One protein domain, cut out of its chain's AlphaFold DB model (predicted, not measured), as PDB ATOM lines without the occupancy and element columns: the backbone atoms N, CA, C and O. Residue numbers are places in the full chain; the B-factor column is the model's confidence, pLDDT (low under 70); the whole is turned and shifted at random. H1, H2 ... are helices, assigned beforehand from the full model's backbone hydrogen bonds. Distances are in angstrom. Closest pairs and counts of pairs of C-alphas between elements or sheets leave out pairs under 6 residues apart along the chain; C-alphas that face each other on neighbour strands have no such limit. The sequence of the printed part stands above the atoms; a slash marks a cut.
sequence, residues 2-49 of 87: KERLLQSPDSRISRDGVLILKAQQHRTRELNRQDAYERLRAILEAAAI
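Overview. This is residues 2 to 49 of the 87 residues of the protein "Peptidyl-tRNA hydrolase ArfB" of Curvibacter sp. AEP1-3 (UniProt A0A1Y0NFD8). One long helix, H2, makes one side of a narrow wedge, and the extended run of residues 18 to 27 makes the other; they meet near residue 28. At the open end of the wedge, the short helix H1 lies near the last turn of H2, and residues 9 to 18 make a loop. The 48 printed residues hold two named helices, H1 then H2, and no named strand: all helix. The whole is only just loose, close to compact, with a radius of gyration of the C-alphas of 11.9 A, and spans 34 by 23 by 12 A.

Along the chain. Find C-alpha 29 at (148.372, 155.735, 111.976); from there H2, residues 29 to 48, runs 28.3 A to C-alpha 48 at (123.107, 148.136, 101.802). H1, residues 2 to 6, begins at C-alpha 2, (122.274, 157.158, 102.144).

Arrangement. Look at Leu 5 and Ala 47: H1 and H2 are close but not clearly touching, and these closest C-alphas are 6.0 A apart. In both helices every O i to N i+4 pair is within hydrogen-bond range.

Size, cuts and confidence. The C-alphas farthest apart, of Glu 3 and Arg 27, are 34.8 A apart. The printed part has no cut, and the link of 22 residues from H1 to H2 is long. No printed residue is under 70 in pLDDT.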
ATOM      1  N   LYS A   2     121.987 155.938 101.357       79.12
ATOM      2  CA  LYS A   2     122.274 157.158 102.144       79.12
ATOM      3  C   LYS A   2     121.157 157.518 103.135       79.12
ATOM      4  O   LYS A   2     121.424 157.689 104.313       79.12
ATOM      5  N   GLU A   3     119.909 157.544 102.676       82.44
ATOM      6  CA  GLU A   3     118.742 157.847 103.522       82.44
ATOM      7  C   GLU A   3     118.528 156.827 104.643       82.44
ATOM      8  O   GLU A   3     118.274 157.214 105.775       82.44
ATOM      9  N   ARG A   4     118.714 155.530 104.364       80.38
ATOM     10  CA  ARG A   4     118.619 154.465 105.379       80.38
ATOM     11  C   ARG A   4     119.674 154.617 106.470       80.38
ATOM     12  O   ARG A   4     119.391 154.368 107.632       80.38
ATOM     13  N   LEU A   5     120.878 155.043 106.089       81.50
ATOM     14  CA  LEU A   5     121.950 155.356 107.029       81.50
ATOM     15  C   LEU A   5     121.565 156.559 107.900       81.50
ATOM     16  O   LEU A   5     121.651 156.465 109.113       81.50
ATOM     17  N   LEU A   6     121.047 157.637 107.304       82.12
ATOM     18  CA  LEU A   6     120.593 158.831 108.033       82.12
ATOM     19  C   LEU A   6     119.391 158.576 108.957       82.12
ATOM     20  O   LEU A   6     119.251 159.245 109.974       82.12
ATOM     21  N   GLN A   7     118.527 157.624 108.606       80.81
ATOM     22  CA  GLN A   7     117.373 157.205 109.408       80.81
ATOM     23  C   GLN A   7     117.717 156.106 110.427       80.81
ATOM     24  O   GLN A   7     116.863 155.715 111.222       80.81
ATOM     25  N   SER A   8     118.946 155.582 110.395       78.88
ATOM     26  CA  SER A   8     119.408 154.569 111.340       78.88
ATOM     27  C   SER A   8     119.536 155.178 112.741       78.88
ATOM     28  O   SER A   8     120.037 156.296 112.865       78.88
ATOM     29  N   PRO A   9     119.183 154.454 113.819       77.69
ATOM     30  CA  PRO A   9     119.378 154.910 115.199       77.69
ATOM     31  C   PRO A   9     120.859 154.902 115.643       77.69
ATOM     32  O   PRO A   9     121.155 154.811 116.833       77.69
ATOM     33  N   ASP A  10     121.804 154.952 114.703       83.06
ATOM     34  CA  ASP A  10     123.234 154.892 114.981       83.06
ATOM     35  C   ASP A  10     123.724 156.216 115.580       83.06
ATOM     36  O   ASP A  10     123.704 157.265 114.937       83.06
ATOM     37  N   SER A  11     124.219 156.157 116.816       85.19
ATOM     38  CA  SER A  11     124.706 157.320 117.567       85.19
ATOM     39  C   SER A  11     125.942 157.986 116.956       85.19
ATOM     40  O   SER A  11     126.311 159.089 117.359       85.19
ATOM     41  N   ARG A  12     126.598 157.334 115.990       87.38
ATOM     42  CA  ARG A  12     127.783 157.856 115.292       87.38
ATOM     43  C   ARG A  12     127.440 158.864 114.193       87.38
ATOM     44  O   ARG A  12     128.352 159.487 113.649       87.38
ATOM     45  N   ILE A  13     126.163 159.008 113.842       88.00
ATOM     46  CA  ILE A  13     125.692 159.908 112.789       88.00
ATOM     47  C   ILE A  13     125.196 161.200 113.437       88.00
ATOM     48  O   ILE A  13     124.264 161.198 114.237       88.00
ATOM     49  N   SER A  14     125.840 162.317 113.100       85.94
ATOM     50  CA  SER A  14     125.404 163.644 113.537       85.94
ATOM     51  C   SER A  14     124.072 164.033 112.884       85.94
ATOM     52  O   SER A  14     123.716 163.524 111.821       85.94
ATOM     53  N   ARG A  15     123.373 165.013 113.469       81.00
ATOM     54  CA  ARG A  15     122.132 165.592 112.918       81.00
ATOM     55  C   ARG A  15     122.320 166.174 111.515       81.00
ATOM     56  O   ARG A  15     121.395 166.131 110.715       81.00
ATOM     57  N   ASP A  16     123.534 166.624 111.202       82.81
ATOM     58  CA  ASP A  16     123.911 167.138 109.879       82.81
ATOM     59  C   ASP A  16     124.211 166.020 108.860       82.81
ATOM     60  O   ASP A  16     124.658 166.277 107.744       82.81
ATOM     61  N   GLY A  17     124.010 164.754 109.241       82.44
ATOM     62  CA  GLY A  17     124.235 163.593 108.385       82.44
ATOM     63  C   GLY A  17     125.702 163.210 108.202       82.44
ATOM     64  O   GLY A  17     126.055 162.541 107.229       82.44
ATOM     65  N   VAL A  18     126.561 163.625 109.135       87.31
ATOM     66  CA  VAL A  18     127.996 163.314 109.138       87.31
ATOM     67  C   VAL A  18     128.259 162.084 110.007       87.31
ATOM     68  O   VAL A  18     127.960 162.098 111.199       87.31
ATOM     69  N   LEU A  19     128.838 161.031 109.423       88.19
ATOM     70  CA  LEU A  19     129.281 159.837 110.152       88.19
ATOM     71  C   LEU A  19     130.670 160.074 110.758       88.19
ATOM     72  O   LEU A  19     131.639 160.291 110.029       88.19
ATOM     73  N   ILE A  20     130.779 159.993 112.084       90.44
ATOM     74  CA  ILE A  20     132.034 160.204 112.811       90.44
ATOM     75  C   ILE A  20     132.581 158.850 113.280       90.44
ATOM     76  O   ILE A  20     132.022 158.210 114.171       90.44
ATOM     77  N   LEU A  21     133.707 158.419 112.704       90.88
ATOM     78  CA  LEU A  21     134.416 157.197 113.096       90.88
ATOM     79  C   LEU A  21     135.719 157.542 113.819       90.88
ATOM     80  O   LEU A  21     136.554 158.277 113.299       90.88
ATOM     81  N   LYS A  22     135.906 156.977 115.017       91.25
ATOM     82  CA  LYS A  22     137.166 157.056 115.767       91.25
ATOM     83  C   LYS A  22     137.868 155.699 115.727       91.25
ATOM     84  O   LYS A  22     137.315 154.708 116.206       91.25
ATOM     85  N   ALA A  23     139.081 155.671 115.180       93.69
ATOM     86  CA  ALA A  23     139.962 154.505 115.178       93.69
ATOM     87  C   ALA A  23     141.248 154.844 115.942       93.69
ATOM     88  O   ALA A  23     142.040 155.680 115.509       93.69
ATOM     89  N   GLN A  24     141.406 154.233 117.115       93.38
ATOM     90  CA  GLN A  24     142.508 154.490 118.053       93.38
ATOM     91  C   GLN A  24     143.017 153.194 118.711       93.38
ATOM     92  O   GLN A  24     143.536 153.219 119.822       93.38
ATOM     93  N   GLN A  25     142.802 152.047 118.059       92.19
ATOM     94  CA  GLN A  25     143.134 150.728 118.613       92.19
ATOM     95  C   GLN A  25     144.611 150.360 118.450       92.19
ATOM     96  O   GLN A  25     145.138 149.566 119.225       92.19
ATOM     97  N   HIS A  26     145.289 150.931 117.458       94.19
ATOM     98  CA  HIS A  26     146.663 150.590 117.118       94.19
ATOM     99  C   HIS A  26     147.626 151.739 117.400       94.19
ATOM    100  O   HIS A  26     147.258 152.914 117.436       94.19
ATOM    101  N   ARG A  27     148.907 151.394 117.550       93.75
ATOM    102  CA  ARG A  27     149.983 152.368 117.775       93.75
ATOM    103  C   ARG A  27     150.322 153.184 116.523       93.75
ATOM    104  O   ARG A  27     150.787 154.312 116.643       93.75
ATOM    105  N   THR A  28     150.122 152.629 115.327       96.75
ATOM    106  CA  THR A  28     150.470 153.293 114.062       96.75
ATOM    107  C   THR A  28     149.242 153.902 113.391       96.75
ATOM    108  O   THR A  28     148.144 153.344 113.421       96.75
ATOM    109  N   ARG A  29     149.435 155.054 112.734       94.31
ATOM    110  CA  ARG A  29     148.372 155.735 111.976       94.31
ATOM    111  C   ARG A  29     147.823 154.859 110.853       94.31
ATOM    112  O   ARG A  29     146.627 154.889 110.601       94.31
ATOM    113  N   GLU A  30     148.691 154.095 110.195       95.06
ATOM    114  CA  GLU A  30     148.314 153.266 109.049       95.06
ATOM    115  C   GLU A  30     147.343 152.152 109.442       95.06
ATOM    116  O   GLU A  30     146.301 151.999 108.812       95.06
ATOM    117  N   LEU A  31     147.621 151.453 110.546       94.88
ATOM    118  CA  LEU A  31     146.718 150.425 111.066       94.88
ATOM    119  C   LEU A  31     145.385 151.027 111.520       94.88
ATOM    120  O   LEU A  31     144.333 150.483 111.211       94.88
ATOM    121  N   ASN A  32     145.403 152.188 112.185       95.75
ATOM    122  CA  ASN A  32     144.161 152.876 112.555       95.75
ATOM    123  C   ASN A  32     143.359 153.339 111.329       95.75
ATOM    124  O   ASN A  32     142.132 153.315 111.347       95.75
ATOM    125  N   ARG A  33     144.037 153.756 110.254       94.94
ATOM    126  CA  ARG A  33     143.386 154.123 108.994       94.94
ATOM    127  C   ARG A  33     142.700 152.912 108.367       94.94
ATOM    128  O   ARG A  33     141.556 153.025 107.941       94.94
ATOM    129  N   GLN A  34     143.382 151.772 108.345       95.19
ATOM    130  CA  GLN A  34     142.836 150.526 107.822       95.19
ATOM    131  C   GLN A  34     141.614 150.056 108.633       95.19
ATOM    132  O   GLN A  34     140.559 149.811 108.054       95.19
ATOM    133  N   ASP A  35     141.709 150.062 109.964       95.44
ATOM    134  CA  ASP A  35     140.596 149.745 110.875       95.44
ATOM    135  C   ASP A  35     139.385 150.675 110.657       95.44
ATOM    136  O   ASP A  35     138.240 150.226 110.577       95.44
ATOM    137  N   ALA A  36     139.614 151.980 110.473       94.69
ATOM    138  CA  ALA A  36     138.539 152.922 110.157       94.69
ATOM    139  C   ALA A  36     137.820 152.569 108.841       94.69
ATOM    140  O   ALA A  36     136.589 152.634 108.784       94.69
ATOM    141  N   TYR A  37     138.565 152.179 107.800       95.06
ATOM    142  CA  TYR A  37     137.987 151.760 106.521       95.06
ATOM    143  C   TYR A  37     137.201 150.456 106.630       95.06
ATOM    144  O   TYR A  37     136.115 150.353 106.062       95.06
ATOM    145  N   GLU A  38     137.707 149.481 107.378       94.88
ATOM    146  CA  GLU A  38     137.020 148.205 107.596       94.88
ATOM    147  C   GLU A  38     135.694 148.404 108.332       94.88
ATOM    148  O   GLU A  38     134.654 147.901 107.901       94.88
ATOM    149  N   ARG A  39     135.685 149.234 109.380       92.44
ATOM    150  CA  ARG A  39     134.452 149.596 110.093       92.44
ATOM    151  C   ARG A  39     133.478 150.363 109.215       92.44
ATOM    152  O   ARG A  39     132.279 150.095 109.264       92.44
ATOM    153  N   LEU A  40     133.975 151.314 108.422       92.31
ATOM    154  CA  LEU A  40     133.146 152.047 107.472       92.31
ATOM    155  C   LEU A  40     132.481 151.078 106.494       92.31
ATOM    156  O   LEU A  40     131.269 151.136 106.302       92.31
ATOM    157  N   ARG A  41     133.256 150.152 105.925       93.00
ATOM    158  CA  ARG A  41     132.754 149.137 105.003       93.00
ATOM    159  C   ARG A  41     131.666 148.280 105.645       93.00
ATOM    160  O   ARG A  41     130.602 148.146 105.051       93.00
ATOM    161  N   ALA A  42     131.880 147.789 106.863       90.50
ATOM    162  CA  ALA A  42     130.886 146.987 107.575       90.50
ATOM    163  C   ALA A  42     129.559 147.743 107.793       90.50
ATOM    164  O   ALA A  42     128.479 147.184 107.606       90.50
ATOM    165  N   ILE A  43     129.621 149.035 108.142       88.50
ATOM    166  CA  ILE A  43     128.425 149.883 108.302       88.50
ATOM    167  C   ILE A  43     127.695 150.051 106.966       88.50
ATOM    168  O   ILE A  43     126.469 149.952 106.903       88.50
ATOM    169  N   LEU A  44     128.443 150.301 105.890       88.00
ATOM    170  CA  LEU A  44     127.886 150.461 104.551       88.00
ATOM    171  C   LEU A  44     127.245 149.159 104.052       88.00
ATOM    172  O   LEU A  44     126.146 149.208 103.509       88.00
ATOM    173  N   GLU A  45     127.876 148.007 104.273       89.69
ATOM    174  CA  GLU A  45     127.333 146.692 103.914       89.69
ATOM    175  C   GLU A  45     126.033 146.398 104.673       89.69
ATOM    176  O   GLU A  45     125.033 146.025 104.059       89.69
ATOM    177  N   ALA A  46     125.987 146.670 105.979       85.00
ATOM    178  CA  ALA A  46     124.765 146.521 106.768       85.00
ATOM    179  C   ALA A  46     123.634 147.439 106.263       85.00
ATOM    180  O   ALA A  46     122.487 147.014 106.142       85.00
ATOM    181  N   ALA A  47     123.956 148.687 105.906       85.62
ATOM    182  CA  ALA A  47     122.999 149.643 105.350       85.62
ATOM    183  C   ALA A  47     122.642 149.378 103.873       85.62
ATOM    184  O   ALA A  47     121.681 149.953 103.344       85.62
ATOM    185  N   ALA A  48     123.412 148.549 103.165       86.94
ATOM    186  CA  ALA A  48     123.107 148.136 101.802       86.94
ATOM    187  C   ALA A  48     121.944 147.137 101.793       86.94
ATOM    188  O   ALA A  48     121.037 147.285 100.969       86.94
ATOM    189  N   ILE A  49     121.901 146.216 102.760       84.06
ATOM    190  CA  ILE A  49     120.865 145.183 102.879       84.06
ATOM    191  C   ILE A  49     119.501 145.832 103.135       84.06
ATOM    192  O   ILE A  49     119.282 146.526 104.128       84.06
TER     193      ILE A  49